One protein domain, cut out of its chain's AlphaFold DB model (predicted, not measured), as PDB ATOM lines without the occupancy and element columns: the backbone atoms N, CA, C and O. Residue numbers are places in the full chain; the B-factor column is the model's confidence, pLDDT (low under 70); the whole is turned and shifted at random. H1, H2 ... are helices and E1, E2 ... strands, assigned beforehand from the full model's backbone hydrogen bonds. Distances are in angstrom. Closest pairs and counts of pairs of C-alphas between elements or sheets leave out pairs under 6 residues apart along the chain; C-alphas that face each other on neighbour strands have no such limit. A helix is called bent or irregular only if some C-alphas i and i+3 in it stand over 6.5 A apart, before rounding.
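This is residues 154 to 275 of the 275 residues of an uncharacterized protein of Deltaproteobacteria bacterium CG11_big_fil_rev_8_21_14_0_20_47_16 (UniProt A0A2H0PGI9). What shape is seen first? One twisted sheet of long, bent antiparallel strands curls into a barrel that is not fully closed, with E2 and E7 near each other at the seam. H2 and H3 lie at one end of it, and the short E1 and H1 are beside E3. What is it made of? The printed part has 122 residues, mostly strand, with E1 H1 E2 E3 E4 E5 E6 H2 H3 E7 along the chain, and the branched sheet has E3 with three neighbours. How large is it? It is compact, with a radius of gyration of the C-alphas of 14.5 A and spans of 42 by 33 by 29 A.

Where do the first elements lie? E1 is residues 155 to 158, beginning at C-alpha 155 (16.301, 45.943, -21.288); H1 is 159 to 162 and E2 is 165 to 169. Which strands are long? E3, residues 172 to 191, is 32.6 A long and bends by 112 degrees at 183; E4, 197 to 213, is 29.3 A and bends by 96 degrees at 204; E5, 219 to 231, is 28.3 A and bends by 80 degrees at 222. What follows? E6 is 237 to 244, 22.4 A long; H2 is 246 to 251, H3 is 256 to 261, and E7, 267 to 272, ends at C-alpha 272 (21.096, 51.439, 0.753).

How is E3 paired? E1 and E2 lie on one side of it, with N 157 to O 179 at 2.8 A and N 167 to O 174 at 2.9 A, and E4 lies on the other side, with N 180 to O 206 at 2.8 A. How does the sheet go on? E2 to E6 form a meander, each strand the antiparallel neighbour of the one before. N 207 and O 224 of E4 and E5 are 2.7 A apart, N 225 and O 243 of E5 and E6 2.7 A, and N 240 and O 269 of E6 and E7 2.8 A. Where are the helices? H1 is at the sheet's level, its Leu 159 C-alpha 5.1 A from that of Glu 178. H2 is over E5, slantwise at 36 degrees on the local plane, with a height over the sheet of 8.1 A; H3 is close to H2 but not clearly touching, the C-alphas of Phe 249 and Arg 259 being 7.6 A apart. How are the helix backbones? Every O i to N i+4 pair is within hydrogen-bond range in H2 and H3, and H1 is too short for such a pair.

How far does it reach? The two C-alphas farthest apart, those of Asn 234 and Ala 256, are 43.3 A apart. Is there a cut or a long link? The printed part has no cut, and the links between its named elements are tight. Where is confidence low? The mean pLDDT of the printed part is 81.5, and 21 residues are under 70, among them 168 to 172, 214 to 218 and 259 to 266.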
ATOM      1  N   ALA A 154      13.112  43.885 -24.227       92.62
ATOM      2  CA  ALA A 154      13.539  43.743 -22.838       92.62
ATOM      3  C   ALA A 154      14.916  44.405 -22.644       92.62
ATOM      4  O   ALA A 154      15.819  44.203 -23.461       92.62
ATOM      5  N   VAL A 155      15.076  45.180 -21.572       92.25
ATOM      6  CA  VAL A 155      16.301  45.943 -21.288       92.25
ATOM      7  C   VAL A 155      16.834  45.557 -19.917       92.25
ATOM      8  O   VAL A 155      16.074  45.402 -18.962       92.25
ATOM      9  N   GLN A 156      18.150  45.410 -19.818       91.38
ATOM     10  CA  GLN A 156      18.842  45.176 -18.557       91.38
ATOM     11  C   GLN A 156      19.533  46.460 -18.113       91.38
ATOM     12  O   GLN A 156      20.130  47.165 -18.926       91.38
ATOM     13  N   PHE A 157      19.437  46.766 -16.824       86.38
ATOM     14  CA  PHE A 157      20.091  47.907 -16.209       86.38
ATOM     15  C   PHE A 157      21.033  47.434 -15.095       86.38
ATOM     16  O   PHE A 157      20.551  46.850 -14.118       86.38
ATOM     17  N   PRO A 158      22.348  47.688 -15.194       85.62
ATOM     18  CA  PRO A 158      23.305  47.302 -14.163       85.62
ATOM     19  C   PRO A 158      23.118  48.139 -12.898       85.62
ATOM     20  O   PRO A 158      23.156  49.363 -12.942       85.62
ATOM     21  N   LEU A 159      22.960  47.481 -11.751       80.69
ATOM     22  CA  LEU A 159      22.804  48.152 -10.461       80.69
ATOM     23  C   LEU A 159      24.155  48.618  -9.914       80.69
ATOM     24  O   LEU A 159      25.148  47.888 -10.003       80.69
ATOM     25  N   ASN A 160      24.191  49.799  -9.292       75.44
ATOM     26  CA  ASN A 160      25.366  50.370  -8.631       75.44
ATOM     27  C   ASN A 160      26.586  50.393  -9.566       75.44
ATOM     28  O   ASN A 160      27.654  49.865  -9.245       75.44
ATOM     29  N   GLN A 161      26.394  50.912 -10.784       74.31
ATOM     30  CA  GLN A 161      27.424  50.941 -11.837       74.31
ATOM     31  C   GLN A 161      28.024  49.551 -12.146       74.31
ATOM     32  O   GLN A 161      29.224  49.408 -12.383       74.31
ATOM     33  N   GLY A 162      27.203  48.500 -12.075       75.75
ATOM     34  CA  GLY A 162      27.610  47.109 -12.299       75.75
ATOM     35  C   GLY A 162      28.236  46.417 -11.084       75.75
ATOM     36  O   GLY A 162      28.559  45.232 -11.158       75.75
ATOM     37  N   LYS A 163      28.383  47.111  -9.948       74.69
ATOM     38  CA  LYS A 163      28.854  46.501  -8.692       74.69
ATOM     39  C   LYS A 163      27.762  45.692  -8.001       74.69
ATOM     40  O   LYS A 163      28.096  44.786  -7.237       74.69
ATOM     41  N   GLY A 164      26.492  45.974  -8.284       76.56
ATOM     42  CA  GLY A 164      25.336  45.341  -7.659       76.56
ATOM     43  C   GLY A 164      25.159  45.685  -6.174       76.56
ATOM     44  O   GLY A 164      25.874  46.518  -5.607       76.56
ATOM     45  N   PHE A 165      24.206  45.000  -5.543       75.44
ATOM     46  CA  PHE A 165      23.882  45.083  -4.119       75.44
ATOM     47  C   PHE A 165      24.041  43.722  -3.459       75.44
ATOM     48  O   PHE A 165      23.537  42.728  -3.974       75.44
ATOM     49  N   LYS A 166      24.734  43.680  -2.318       76.50
ATOM     50  CA  LYS A 166      24.946  42.460  -1.531       76.50
ATOM     51  C   LYS A 166      24.231  42.570  -0.195       76.50
ATOM     52  O   LYS A 166      24.364  43.586   0.484       76.50
ATOM     53  N   SER A 167      23.565  41.499   0.207       71.75
ATOM     54  CA  SER A 167      22.982  41.352   1.538       71.75
ATOM     55  C   SER A 167      23.208  39.934   2.042       71.75
ATOM     56  O   SER A 167      23.039  38.975   1.294       71.75
ATOM     57  N   TRP A 168      23.575  39.790   3.312       67.31
ATOM     58  CA  TRP A 168      23.620  38.487   3.966       67.31
ATOM     59  C   TRP A 168      22.292  38.261   4.658       67.31
ATOM     60  O   TRP A 168      21.912  39.051   5.521       67.31
ATOM     61  N   ASP A 169      21.608  37.197   4.271       66.81
ATOM     62  CA  ASP A 169      20.321  36.824   4.838       66.81
ATOM     63  C   ASP A 169      20.165  35.302   4.745       66.81
ATOM     64  O   ASP A 169      20.684  34.683   3.813       66.81
ATOM     65  N   ASP A 170      19.528  34.688   5.743       62.38
ATOM     66  CA  ASP A 170      19.281  33.236   5.806       62.38
ATOM     67  C   ASP A 170      20.507  32.343   5.484       62.38
ATOM     68  O   ASP A 170      20.430  31.336   4.770       62.38
ATOM     69  N   GLY A 171      21.684  32.729   5.990       60.88
ATOM     70  CA  GLY A 171      22.928  31.966   5.814       60.88
ATOM     71  C   GLY A 171      23.506  31.994   4.392       60.88
ATOM     72  O   GLY A 171      24.407  31.207   4.087       60.88
ATOM     73  N   TYR A 172      23.011  32.879   3.521       69.56
ATOM     74  CA  TYR A 172      23.461  33.033   2.141       69.56
ATOM     75  C   TYR A 172      23.779  34.498   1.811       69.56
ATOM     76  O   TYR A 172      23.095  35.429   2.236       69.56
ATOM     77  N   CYS A 173      24.837  34.717   1.027       75.38
ATOM     78  CA  CYS A 173      25.165  36.040   0.505       75.38
ATOM     79  C   CYS A 173      24.335  36.258  -0.760       75.38
ATOM     80  O   CYS A 173      24.683  35.752  -1.827       75.38
ATOM     81  N   GLN A 174      23.224  36.971  -0.628       79.00
ATOM     82  CA  GLN A 174      22.389  37.354  -1.756       79.00
ATOM     83  C   GLN A 174      23.022  38.537  -2.492       79.00
ATOM     84  O   GLN A 174      23.590  39.444  -1.879       79.00
ATOM     85  N   TYR A 175      22.924  38.529  -3.817       84.12
ATOM     86  CA  TYR A 175      23.553  39.507  -4.684       84.12
ATOM     87  C   TYR A 175      22.634  39.898  -5.838       84.12
ATOM     88  O   TYR A 175      22.415  39.104  -6.743       84.12
ATOM     89  N   ALA A 176      22.125  41.129  -5.836       85.75
ATOM     90  CA  ALA A 176      21.370  41.691  -6.950       85.75
ATOM     91  C   ALA A 176      22.313  42.448  -7.890       85.75
ATOM     92  O   ALA A 176      22.977  43.399  -7.481       85.75
ATOM     93  N   LYS A 177      22.365  42.035  -9.152       88.50
ATOM     94  CA  LYS A 177      23.315  42.534 -10.150       88.50
ATOM     95  C   LYS A 177      22.681  43.561 -11.079       88.50
ATOM     96  O   LYS A 177      23.259  44.617 -11.320       88.50
ATOM     97  N   GLU A 178      21.479  43.264 -11.562       90.50
ATOM     98  CA  GLU A 178      20.798  44.025 -12.612       90.50
ATOM     99  C   GLU A 178      19.289  44.088 -12.363       90.50
ATOM    100  O   GLU A 178      18.699  43.177 -11.781       90.50
ATOM    101  N   LEU A 179      18.655  45.152 -12.853       90.56
ATOM    102  CA  LEU A 179      17.216  45.187 -13.096       90.56
ATOM    103  C   LEU A 179      16.945  44.728 -14.523       90.56
ATOM    104  O   LEU A 179      17.531  45.243 -15.471       90.56
ATOM    105  N   VAL A 180      16.025  43.791 -14.679       92.88
ATOM    106  CA  VAL A 180      15.548  43.306 -15.969       92.88
ATOM    107  C   VAL A 180      14.141  43.833 -16.172       92.88
ATOM    108  O   VAL A 180      13.203  43.419 -15.488       92.88
ATOM    109  N   PHE A 181      14.003  44.755 -17.114       93.44
ATOM    110  CA  PHE A 181      12.721  45.293 -17.521       93.44
ATOM    111  C   PHE A 181      12.198  44.507 -18.717       93.44
ATOM    112  O   PHE A 181      12.847  44.423 -19.761       93.44
ATOM    113  N   GLU A 182      11.003  43.947 -18.571       94.69
ATOM    114  CA  GLU A 182      10.244  43.407 -19.694       94.69
ATOM    115  C   GLU A 182       9.887  44.536 -20.683       94.69
ATOM    116  O   GLU A 182       9.865  45.707 -20.286       94.69
ATOM    117  N   PRO A 183       9.549  44.226 -21.955       95.69
ATOM    118  CA  PRO A 183       9.205  45.240 -22.960       95.69
ATOM    119  C   PRO A 183       8.092  46.200 -22.526       95.69
ATOM    120  O   PRO A 183       7.954  47.289 -23.071       95.69
ATOM    121  N   GLN A 184       7.288  45.807 -21.540       96.56
ATOM    122  CA  GLN A 184       6.394  46.701 -20.831       96.56
ATOM    123  C   GLN A 184       6.478  46.427 -19.334       96.56
ATOM    124  O   GLN A 184       6.308  45.289 -18.888       96.56
ATOM    125  N   PHE A 185       6.652  47.490 -18.556       95.69
ATOM    126  CA  PHE A 185       6.594  47.425 -17.106       95.69
ATOM    127  C   PHE A 185       5.709  48.536 -16.545       95.69
ATOM    128  O   PHE A 185       5.458  49.557 -17.189       95.69
ATOM    129  N   SER A 186       5.201  48.329 -15.337       96.12
ATOM    130  CA  SER A 186       4.362  49.318 -14.664       96.12
ATOM    131  C   SER A 186       4.576  49.307 -13.166       96.12
ATOM    132  O   SER A 186       4.928  48.274 -12.600       96.12
ATOM    133  N   PHE A 187       4.302  50.434 -12.525       96.19
ATOM    134  CA  PHE A 187       4.360  50.580 -11.078       96.19
ATOM    135  C   PHE A 187       3.377  51.651 -10.608       96.19
ATOM    136  O   PHE A 187       2.991  52.545 -11.363       96.19
ATOM    137  N   LYS A 188       2.983  51.562  -9.338       95.12
ATOM    138  CA  LYS A 188       2.219  52.589  -8.630       95.12
ATOM    139  C   LYS A 188       3.111  53.326  -7.651       95.12
ATOM    140  O   LYS A 188       4.046  52.738  -7.112       95.12
ATOM    141  N   MET A 189       2.780  54.578  -7.368       93.88
ATOM    142  CA  MET A 189       3.469  55.362  -6.344       93.88
ATOM    143  C   MET A 189       2.483  55.931  -5.340       93.88
ATOM    144  O   MET A 189       1.331  56.203  -5.671       93.88
ATOM    145  N   LYS A 190       2.932  56.076  -4.098       92.00
ATOM    146  CA  LYS A 190       2.246  56.859  -3.074       92.00
ATOM    147  C   LYS A 190       3.238  57.318  -2.019       92.00
ATOM    148  O   LYS A 190       4.163  56.578  -1.680       92.00
ATOM    149  N   GLU A 191       3.003  58.488  -1.453       90.00
ATOM    150  CA  GLU A 191       3.671  58.892  -0.222       90.00
ATOM    151  C   GLU A 191       2.936  58.283   0.984       90.00
ATOM    152  O   GLU A 191       1.706  58.161   1.003       90.00
ATOM    153  N   SER A 192       3.690  57.794   1.968       86.62
ATOM    154  CA  SER A 192       3.145  57.333   3.241       86.62
ATOM    155  C   SER A 192       2.859  58.526   4.156       86.62
ATOM    156  O   SER A 192       3.354  59.630   3.938       86.62
ATOM    157  N   ARG A 193       2.096  58.299   5.231       83.38
ATOM    158  CA  ARG A 193       1.841  59.338   6.247       83.38
ATOM    159  C   ARG A 193       3.126  59.854   6.902       83.38
ATOM    160  O   ARG A 193       3.183  61.016   7.280       83.38
ATOM    161  N   ASP A 194       4.151  59.010   6.977       83.94
ATOM    162  CA  ASP A 194       5.453  59.340   7.567       83.94
ATOM    163  C   ASP A 194       6.380  60.076   6.574       83.94
ATOM    164  O   ASP A 194       7.511  60.437   6.902       83.94
ATOM    165  N   GLY A 195       5.913  60.313   5.340       85.00
ATOM    166  CA  GLY A 195       6.675  60.956   4.268       85.00
ATOM    167  C   GLY A 195       7.655  60.027   3.541       85.00
ATOM    168  O   GLY A 195       8.523  60.505   2.802       85.00
ATOM    169  N   ASN A 196       7.545  58.708   3.746       90.81
ATOM    170  CA  ASN A 196       8.270  57.727   2.939       90.81
ATOM    171  C   ASN A 196       7.634  57.645   1.557       90.81
ATOM    172  O   ASN A 196       6.411  57.666   1.419       90.81
ATOM    173  N   LEU A 197       8.455  57.467   0.530       91.81
ATOM    174  CA  LEU A 197       7.946  57.247  -0.815       91.81
ATOM    175  C   LEU A 197       7.873  55.751  -1.087       91.81
ATOM    176  O   LEU A 197       8.885  55.059  -1.037       91.81
ATOM    177  N   LYS A 198       6.683  55.253  -1.406       94.62
ATOM    178  CA  LYS A 198       6.453  53.845  -1.712       94.62
ATOM    179  C   LYS A 198       6.140  53.670  -3.189       94.62
ATOM    180  O   LYS A 198       5.130  54.173  -3.681       94.62
ATOM    181  N   VAL A 199       6.975  52.893  -3.868       94.88
ATOM    182  CA  VAL A 199       6.790  52.460  -5.255       94.88
ATOM    183  C   VAL A 199       6.470  50.975  -5.232       94.88
ATOM    184  O   VAL A 199       7.222  50.183  -4.682       94.88
ATOM    185  N   TYR A 200       5.313  50.578  -5.741       95.12
ATOM    186  CA  TYR A 200       4.758  49.255  -5.465       95.12
ATOM    187  C   TYR A 200       3.906  48.739  -6.617       95.12
ATOM    188  O   TYR A 200       3.609  49.465  -7.564       95.12
ATOM    189  N   LYS A 201       3.494  47.467  -6.524       93.88
ATOM    190  CA  LYS A 201       2.790  46.766  -7.612       93.88
ATOM    191  C   LYS A 201       3.596  46.825  -8.913       93.88
ATOM    192  O   LYS A 201       3.034  47.045  -9.983       93.88
ATOM    193  N   PHE A 202       4.909  46.620  -8.804       94.12
ATOM    194  CA  PHE A 202       5.755  46.441  -9.973       94.12
ATOM    195  C   PHE A 202       5.257  45.246 -10.798       94.12
ATOM    196  O   PHE A 202       5.018  44.152 -10.283       94.12
ATOM    197  N   GLN A 203       5.086  45.468 -12.094       94.75
ATOM    198  CA  GLN A 203       4.819  44.444 -13.099       94.75
ATOM    199  C   GLN A 203       5.876  44.590 -14.183       94.75
ATOM    200  O   GLN A 203       6.216  45.712 -14.530       94.75
ATOM    201  N   GLY A 204       6.396  43.479 -14.701       92.88
ATOM    202  CA  GLY A 204       7.446  43.505 -15.730       92.88
ATOM    203  C   GLY A 204       8.849  43.920 -15.259       92.88
ATOM    204  O   GLY A 204       9.632  44.342 -16.097       92.88
ATOM    205  N   VAL A 205       9.178  43.828 -13.960       93.25
ATOM    206  CA  VAL A 205      10.526  44.147 -13.443       93.25
ATOM    207  C   VAL A 205      11.061  43.020 -12.563       93.25
ATOM    208  O   VAL A 205      10.501  42.751 -11.500       93.25
ATOM    209  N   ASP A 206      12.152  42.391 -12.980       92.31
ATOM    210  CA  ASP A 206      12.878  41.388 -12.200       92.31
ATOM    211  C   ASP A 206      14.235  41.946 -11.740       92.31
ATOM    212  O   ASP A 206      14.836  42.782 -12.404       92.31
ATOM    213  N   LEU A 207      14.727  41.483 -10.598       90.38
ATOM    214  CA  LEU A 207      16.123  41.589 -10.194       90.38
ATOM    215  C   LEU A 207      16.830  40.309 -10.640       90.38
ATOM    216  O   LEU A 207      16.380  39.207 -10.313       90.38
ATOM    217  N   TYR A 208      17.931  40.465 -11.364       90.75
ATOM    218  CA  TYR A 208      18.813  39.376 -11.766       90.75
ATOM    219  C   TYR A 208      20.063  39.343 -10.886       90.75
ATOM    220  O   TYR A 208      20.625  40.394 -10.563       90.75
ATOM    221  N   GLY A 209      20.499  38.151 -10.482       88.56
ATOM    222  CA  GLY A 209      21.583  38.007  -9.519       88.56
ATOM    223  C   GLY A 209      21.823  36.587  -9.009       88.56
ATOM    224  O   GLY A 209      21.590  35.608  -9.715       88.56
ATOM    225  N   ASP A 210      22.327  36.493  -7.783       85.69
ATOM    226  CA  ASP A 210      22.480  35.262  -7.008       85.69
ATOM    227  C   ASP A 210      21.633  35.393  -5.738       85.69
ATOM    228  O   ASP A 210      21.994  36.120  -4.816       85.69
ATOM    229  N   PHE A 211      20.497  34.705  -5.679       82.69
ATOM    230  CA  PHE A 211      19.604  34.706  -4.519       82.69
ATOM    231  C   PHE A 211      19.444  33.291  -3.983       82.69
ATOM    232  O   PHE A 211      19.649  32.317  -4.711       82.69
ATOM    233  N   GLY A 212      19.069  33.156  -2.717       76.75
ATOM    234  CA  GLY A 212      18.968  31.839  -2.114       76.75
ATOM    235  C   GLY A 212      19.067  31.831  -0.604       76.75
ATOM    236  O   GLY A 212      19.184  32.875   0.032       76.75
ATOM    237  N   THR A 213      19.048  30.621  -0.067       71.06
ATOM    238  CA  THR A 213      19.175  30.321   1.360       71.06
ATOM    239  C   THR A 213      20.048  29.082   1.520       71.06
ATOM    240  O   THR A 213      20.030  28.201   0.653       71.06
ATOM    241  N   ARG A 214      20.784  28.982   2.632       62.62
ATOM    242  CA  ARG A 214      21.489  27.749   3.028       62.62
ATOM    243  C   ARG A 214      20.835  27.164   4.272       62.62
ATOM    244  O   ARG A 214      20.645  27.877   5.254       62.62
ATOM    245  N   GLY A 215      20.481  25.881   4.245       61.72
ATOM    246  CA  GLY A 215      19.767  25.255   5.362       61.72
ATOM    247  C   GLY A 215      19.282  23.836   5.071       61.72
ATOM    248  O   GLY A 215      19.928  23.081   4.359       61.72
ATOM    249  N   VAL A 216      18.128  23.453   5.636       52.69
ATOM    250  CA  VAL A 216      17.529  22.111   5.437       52.69
ATOM    251  C   VAL A 216      17.179  21.856   3.962       52.69
ATOM    252  O   VAL A 216      17.209  20.716   3.502       52.69
ATOM    253  N   VAL A 217      16.876  22.920   3.213       60.19
ATOM    254  CA  VAL A 217      16.750  22.902   1.753       60.19
ATOM    255  C   VAL A 217      17.567  24.064   1.203       60.19
ATOM    256  O   VAL A 217      17.243  25.223   1.454       60.19
ATOM    257  N   ASP A 218      18.615  23.747   0.449       65.00
ATOM    258  CA  ASP A 218      19.401  24.752  -0.255       65.00
ATOM    259  C   ASP A 218      18.643  25.220  -1.499       65.00
ATOM    260  O   ASP A 218      18.240  24.422  -2.352       65.00
ATOM    261  N   VAL A 219      18.452  26.533  -1.601       73.19
ATOM    262  CA  VAL A 219      17.763  27.175  -2.720       73.19
ATOM    263  C   VAL A 219      18.736  28.136  -3.381       73.19
ATOM    264  O   VAL A 219      19.349  28.951  -2.702       73.19
ATOM    265  N   SER A 220      18.864  28.051  -4.704       79.38
ATOM    266  CA  SER A 220      19.643  28.988  -5.515       79.38
ATOM    267  C   SER A 220      18.784  29.466  -6.676       79.38
ATOM    268  O   SER A 220      18.177  28.656  -7.373       79.38
ATOM    269  N   LEU A 221      18.700  30.782  -6.844       84.88
ATOM    270  CA  LEU A 221      17.825  31.458  -7.793       84.88
ATOM    271  C   LEU A 221      18.604  32.557  -8.507       84.88
ATOM    272  O   LEU A 221      19.505  33.175  -7.934       84.88
ATOM    273  N   ARG A 222      18.202  32.839  -9.743       88.50
ATOM    274  CA  ARG A 222      18.770  33.906 -10.567       88.50
ATOM    275  C   ARG A 222      17.860  35.113 -10.697       88.50
ATOM    276  O   ARG A 222      18.360  36.227 -10.800       88.50
ATOM    277  N   TYR A 223      16.549  34.907 -10.655       89.12
ATOM    278  CA  TYR A 223      15.552  35.940 -10.879       89.12
ATOM    279  C   TYR A 223      14.558  36.037  -9.726       89.12
ATOM    280  O   TYR A 223      13.808  35.102  -9.427       89.12
ATOM    281  N   VAL A 224      14.462  37.231  -9.147       89.00
ATOM    282  CA  VAL A 224      13.403  37.583  -8.197       89.00
ATOM    283  C   VAL A 224      12.604  38.768  -8.731       89.00
ATOM    284  O   VAL A 224      13.153  39.771  -9.164       89.00
ATOM    285  N   ARG A 225      11.281  38.658  -8.733       90.62
ATOM    286  CA  ARG A 225      10.346  39.708  -9.135       90.62
ATOM    287  C   ARG A 225      10.361  40.822  -8.101       90.62
ATOM    288  O   ARG A 225      10.003  40.585  -6.945       90.62
ATOM    289  N   LEU A 226      10.692  42.039  -8.527       90.62
ATOM    290  CA  LEU A 226      10.537  43.216  -7.684       90.62
ATOM    291  C   LEU A 226       9.041  43.456  -7.449       90.62
ATOM    292  O   LEU A 226       8.259  43.467  -8.396       90.62
ATOM    293  N   ALA A 227       8.633  43.624  -6.194       91.50
ATOM    294  CA  ALA A 227       7.238  43.865  -5.836       91.50
ATOM    295  C   ALA A 227       7.006  45.291  -5.352       91.50
ATOM    296  O   ALA A 227       5.999  45.922  -5.698       91.50
ATOM    297  N   GLU A 228       7.931  45.776  -4.529       92.75
ATOM    298  CA  GLU A 228       7.853  47.075  -3.886       92.75
ATOM    299  C   GLU A 228       9.235  47.569  -3.463       92.75
ATOM    300  O   GLU A 228      10.098  46.786  -3.070       92.75
ATOM    301  N   VAL A 229       9.392  48.889  -3.505       91.69
ATOM    302  CA  VAL A 229      10.477  49.638  -2.888       91.69
ATOM    303  C   VAL A 229       9.864  50.762  -2.053       91.69
ATOM    304  O   VAL A 229       9.139  51.607  -2.578       91.69
ATOM    305  N   GLU A 230      10.144  50.783  -0.755       92.81
ATOM    306  CA  GLU A 230       9.820  51.895   0.141       92.81
ATOM    307  C   GLU A 230      11.102  52.663   0.472       92.81
ATOM    308  O   GLU A 230      11.980  52.133   1.146       92.81
ATOM    309  N   PHE A 231      11.210  53.911   0.022       90.88
ATOM    310  CA  PHE A 231      12.321  54.804   0.341       90.88
ATOM    311  C   PHE A 231      12.074  55.495   1.677       90.88
ATOM    312  O   PHE A 231      11.093  56.236   1.823       90.88
ATOM    313  N   ILE A 232      12.981  55.285   2.627       87.94
ATOM    314  CA  ILE A 232      12.871  55.844   3.971       87.94
ATOM    315  C   ILE A 232      13.323  57.305   3.941       87.94
ATOM    316  O   ILE A 232      14.423  57.629   3.489       87.94
ATOM    317  N   LYS A 233      12.449  58.207   4.393       85.38
ATOM    318  CA  LYS A 233      12.687  59.653   4.374       85.38
ATOM    319  C   LYS A 233      13.978  60.024   5.116       85.38
ATOM    320  O   LYS A 233      14.227  59.518   6.206       85.38
ATOM    321  N   ASN A 234      14.746  60.958   4.548       79.38
ATOM    322  CA  ASN A 234      16.004  61.478   5.101       79.38
ATOM    323  C   ASN A 234      17.104  60.414   5.281       79.38
ATOM    324  O   ASN A 234      17.997  60.582   6.111       79.38
ATOM    325  N   THR A 235      17.044  59.319   4.521       81.81
ATOM    326  CA  THR A 235      18.067  58.269   4.512       81.81
ATOM    327  C   THR A 235      18.282  57.761   3.090       81.81
ATOM    328  O   THR A 235      17.384  57.844   2.253       81.81
ATOM    329  N   ASN A 236      19.437  57.151   2.825       78.44
ATOM    330  CA  ASN A 236      19.687  56.435   1.571       78.44
ATOM    331  C   ASN A 236      19.118  55.009   1.588       78.44
ATOM    332  O   ASN A 236      19.355  54.240   0.654       78.44
ATOM    333  N   LEU A 237      18.411  54.629   2.654       83.75
ATOM    334  CA  LEU A 237      17.889  53.289   2.832       83.75
ATOM    335  C   LEU A 237      16.528  53.145   2.157       83.75
ATOM    336  O   LEU A 237      15.680  54.042   2.183       83.75
ATOM    337  N   GLY A 238      16.280  51.957   1.627       86.62
ATOM    338  CA  GLY A 238      14.942  51.547   1.258       86.62
ATOM    339  C   GLY A 238      14.671  50.091   1.590       86.62
ATOM    340  O   GLY A 238      15.578  49.257   1.653       86.62
ATOM    341  N   ARG A 239      13.393  49.800   1.828       88.38
ATOM    342  CA  ARG A 239      12.891  48.441   2.008       88.38
ATOM    343  C   ARG A 239      12.469  47.896   0.659       88.38
ATOM    344  O   ARG A 239      11.553  48.428   0.037       88.38
ATOM    345  N   VAL A 240      13.129  46.837   0.220       86.56
ATOM    346  CA  VAL A 240      12.819  46.137  -1.022       86.56
ATOM    347  C   VAL A 240      12.047  44.880  -0.681       86.56
ATOM    348  O   VAL A 240      12.529  44.050   0.084       86.56
ATOM    349  N   LYS A 241      10.865  44.722  -1.272       88.38
ATOM    350  CA  LYS A 241      10.097  43.481  -1.228       88.38
ATOM    351  C   LYS A 241      10.157  42.807  -2.590       88.38
ATOM    352  O   LYS A 241       9.854  43.442  -3.606       88.38
ATOM    353  N   ALA A 242      10.491  41.524  -2.605       86.62
ATOM    354  CA  ALA A 242      10.575  40.721  -3.818       86.62
ATOM    355  C   ALA A 242       9.990  39.314  -3.619       86.62
ATOM    356  O   ALA A 242       9.843  38.835  -2.492       86.62
ATOM    357  N   TYR A 243       9.650  38.666  -4.732       86.44
ATOM    358  CA  TYR A 243       9.199  37.271  -4.793       86.44
ATOM    359  C   TYR A 243      10.037  36.502  -5.806       86.44
ATOM    360  O   TYR A 243      10.682  37.104  -6.654       86.44
ATOM    361  N   ILE A 244       9.976  35.178  -5.805       85.62
ATOM    362  CA  ILE A 244      10.634  34.386  -6.850       85.62
ATOM    363  C   ILE A 244       9.947  34.663  -8.195       85.62
ATOM    364  O   ILE A 244       8.717  34.606  -8.297       85.62
ATOM    365  N   SER A 245      10.722  35.022  -9.224       85.44
ATOM    366  CA  SER A 245      10.144  35.355 -10.529       85.44
ATOM    367  C   SER A 245       9.606  34.103 -11.219       85.44
ATOM    368  O   SER A 245      10.181  33.023 -11.122       85.44
ATOM    369  N   LYS A 246       8.531  34.241 -12.006       84.81
ATOM    370  CA  LYS A 246       8.098  33.165 -12.917       84.81
ATOM    371  C   LYS A 246       9.193  32.809 -13.929       84.81
ATOM    372  O   LYS A 246       9.283  31.647 -14.314       84.81
ATOM    373  N   LYS A 247      10.020  33.793 -14.303       85.69
ATOM    374  CA  LYS A 247      11.163  33.647 -15.212       85.69
ATOM    375  C   LYS A 247      12.174  32.621 -14.704       85.69
ATOM    376  O   LYS A 247      12.686  31.826 -15.482       85.69
ATOM    377  N   GLU A 248      12.344  32.544 -13.385       86.69
ATOM    378  CA  GLU A 248      13.211  31.563 -12.734       86.69
ATOM    379  C   GLU A 248      12.845  30.122 -13.107       86.69
ATOM    380  O   GLU A 248      13.717  29.310 -13.380       86.69
ATOM    381  N   PHE A 249      11.552  29.802 -13.189       84.31
ATOM    382  CA  PHE A 249      11.073  28.460 -13.539       84.31
ATOM    383  C   PHE A 249      10.996  28.203 -15.046       84.31
ATOM    384  O   PHE A 249      10.782  27.066 -15.460       84.31
ATOM    385  N   GLN A 250      11.090  29.257 -15.857       84.75
ATOM    386  CA  GLN A 250      11.116  29.154 -17.315       84.75
ATOM    387  C   GLN A 250      12.543  28.918 -17.813       84.75
ATOM    388  O   GLN A 250      12.737  28.132 -18.736       84.75
ATOM    389  N   GLU A 251      13.524  29.572 -17.190       84.19
ATOM    390  CA  GLU A 251      14.926  29.525 -17.616       84.19
ATOM    391  C   GLU A 251      15.759  28.490 -16.847       84.19
ATOM    392  O   GLU A 251      16.708  27.945 -17.409       84.19
ATOM    393  N   ASN A 252      15.396  28.157 -15.602       77.06
ATOM    394  CA  ASN A 252      16.147  27.214 -14.771       77.06
ATOM    395  C   ASN A 252      15.338  25.951 -14.433       77.06
ATOM    396  O   ASN A 252      14.115  25.965 -14.267       77.06
ATOM    397  N   LYS A 253      16.045  24.822 -14.302       76.19
ATOM    398  CA  LYS A 253      15.456  23.536 -13.905       76.19
ATOM    399  C   LYS A 253      15.297  23.478 -12.387       76.19
ATOM    400  O   LYS A 253      16.248  23.170 -11.676       76.19
ATOM    401  N   HIS A 254      14.078  23.711 -11.913       74.12
ATOM    402  CA  HIS A 254      13.714  23.618 -10.497       74.12
ATOM    403  C   HIS A 254      12.776  22.448 -10.214       74.12
ATOM    404  O   HIS A 254      12.023  22.013 -11.086       74.12
ATOM    405  N   ASN A 255      12.790  21.945  -8.978       68.62
ATOM    406  CA  ASN A 255      11.846  20.909  -8.558       68.62
ATOM    407  C   ASN A 255      10.431  21.498  -8.329       68.62
ATOM    408  O   ASN A 255      10.248  22.693  -8.082       68.62
ATOM    409  N   ALA A 256       9.400  20.649  -8.406       70.94
ATOM    410  CA  ALA A 256       8.007  21.076  -8.227       70.94
ATOM    411  C   ALA A 256       7.712  21.596  -6.804       70.94
ATOM    412  O   ALA A 256       6.857  22.462  -6.627       70.94
ATOM    413  N   LEU A 257       8.443  21.103  -5.800       70.81
ATOM    414  CA  LEU A 257       8.308  21.518  -4.403       70.81
ATOM    415  C   LEU A 257       8.737  22.979  -4.199       70.81
ATOM    416  O   LEU A 257       8.032  23.748  -3.552       70.81
ATOM    417  N   LEU A 258       9.839  23.393  -4.819       71.62
ATOM    418  CA  LEU A 258      10.337  24.761  -4.795       71.62
ATOM    419  C   LEU A 258       9.336  25.702  -5.460       71.62
ATOM    420  O   LEU A 258       9.073  26.784  -4.946       71.62
ATOM    421  N   ARG A 259       8.695  25.271  -6.553       66.06
ATOM    422  CA  ARG A 259       7.613  26.029  -7.199       66.06
ATOM    423  C   ARG A 259       6.399  26.238  -6.286       66.06
ATOM    424  O   ARG A 259       5.736  27.261  -6.411       66.06
ATOM    425  N   LEU A 260       6.113  25.304  -5.380       67.06
ATOM    426  CA  LEU A 260       5.026  25.428  -4.406       67.06
ATOM    427  C   LEU A 260       5.404  26.384  -3.261       67.06
ATOM    428  O   LEU A 260       4.667  27.318  -2.963       67.06
ATOM    429  N   VAL A 261       6.572  26.177  -2.649       64.94
ATOM    430  CA  VAL A 261       7.033  26.955  -1.483       64.94
ATOM    431  C   VAL A 261       7.343  28.409  -1.864       64.94
ATOM    432  O   VAL A 261       7.020  29.337  -1.124       64.94
ATOM    433  N   SER A 262       7.891  28.624  -3.060       63.66
ATOM    434  CA  SER A 262       8.244  29.950  -3.587       63.66
ATOM    435  C   SER A 262       7.070  30.913  -3.761       63.66
ATOM    436  O   SER A 262       7.272  32.126  -3.743       63.66
ATOM    437  N   GLN A 263       5.843  30.407  -3.911       57.97
ATOM    438  CA  GLN A 263       4.647  31.243  -4.063       57.97
ATOM    439  C   GLN A 263       4.206  31.905  -2.754       57.97
ATOM    440  O   GLN A 263       3.375  32.812  -2.779       57.97
ATOM    441  N   ILE A 264       4.738  31.451  -1.617       55.16
ATOM    442  CA  ILE A 264       4.211  31.774  -0.288       55.16
ATOM    443  C   ILE A 264       5.112  32.779   0.448       55.16
ATOM    444  O   ILE A 264       4.651  33.445   1.374       55.16
ATOM    445  N   VAL A 265       6.367  32.956   0.021       55.09
ATOM    446  CA  VAL A 265       7.367  33.704   0.798       55.09
ATOM    447  C   VAL A 265       7.841  34.960   0.054       55.09
ATOM    448  O   VAL A 265       8.714  34.877  -0.808       55.09
ATOM    449  N   PRO A 266       7.289  36.149   0.365       58.00
ATOM    450  CA  PRO A 266       7.986  37.400   0.100       58.00
ATOM    451  C   PRO A 266       9.237  37.503   0.964       58.00
ATOM    452  O   PRO A 266       9.131  37.355   2.182       58.00
ATOM    453  N   ASN A 267      10.367  37.883   0.369       72.94
ATOM    454  CA  ASN A 267      11.512  38.360   1.142       72.94
ATOM    455  C   ASN A 267      11.513  39.902   1.152       72.94
ATOM    456  O   ASN A 267      11.204  40.544   0.142       72.94
ATOM    457  N   THR A 268      11.771  40.491   2.322       77.38
ATOM    458  CA  THR A 268      11.899  41.937   2.524       77.38
ATOM    459  C   THR A 268      13.292  42.243   3.060       77.38
ATOM    460  O   THR A 268      13.634  41.796   4.147       77.38
ATOM    461  N   SER A 269      14.055  43.061   2.339       75.31
ATOM    462  CA  SER A 269      15.404  43.482   2.732       75.31
ATOM    463  C   SER A 269      15.470  44.999   2.918       75.31
ATOM    464  O   SER A 269      14.818  45.744   2.184       75.31
ATOM    465  N   LEU A 270      16.247  45.465   3.900       79.19
ATOM    466  CA  LEU A 270      16.566  46.879   4.112       79.19
ATOM    467  C   LEU A 270      18.014  47.122   3.690       79.19
ATOM    468  O   LEU A 270      18.934  46.559   4.278       79.19
ATOM    469  N   GLN A 271      18.223  47.987   2.704       74.81
ATOM    470  CA  GLN A 271      19.558  48.271   2.178       74.81
ATOM    471  C   GLN A 271      19.658  49.704   1.666       74.81
ATOM    472  O   GLN A 271      18.640  50.348   1.418       74.81
ATOM    473  N   ALA A 272      20.882  50.206   1.499       73.75
ATOM    474  CA  ALA A 272      21.096  51.439   0.753       73.75
ATOM    475  C   ALA A 272      20.695  51.203  -0.710       73.75
ATOM    476  O   ALA A 272      21.176  50.251  -1.326       73.75
ATOM    477  N   ILE A 273      19.801  52.032  -1.247       72.69
ATOM    478  CA  ILE A 273      19.305  51.892  -2.620       72.69
ATOM    479  C   ILE A 273      19.734  53.111  -3.407       72.69
ATOM    480  O   ILE A 273      19.224  54.196  -3.153       72.69
ATOM    481  N   ASP A 274      20.598  52.921  -4.396       68.19
ATOM    482  CA  ASP A 274      20.945  53.951  -5.375       68.19
ATOM    483  C   ASP A 274      21.087  53.334  -6.779       68.19
ATOM    484  O   ASP A 274      20.926  52.121  -6.935       68.19
ATOM    485  N   TRP A 275      21.318  54.153  -7.804       61.47
ATOM    486  CA  TRP A 275      21.645  53.669  -9.154       61.47
ATOM    487  C   TRP A 275      23.121  53.298  -9.308       61.47
ATOM    488  O   TRP A 275      23.987  53.994  -8.737       61.47
TER     489      TRP A 275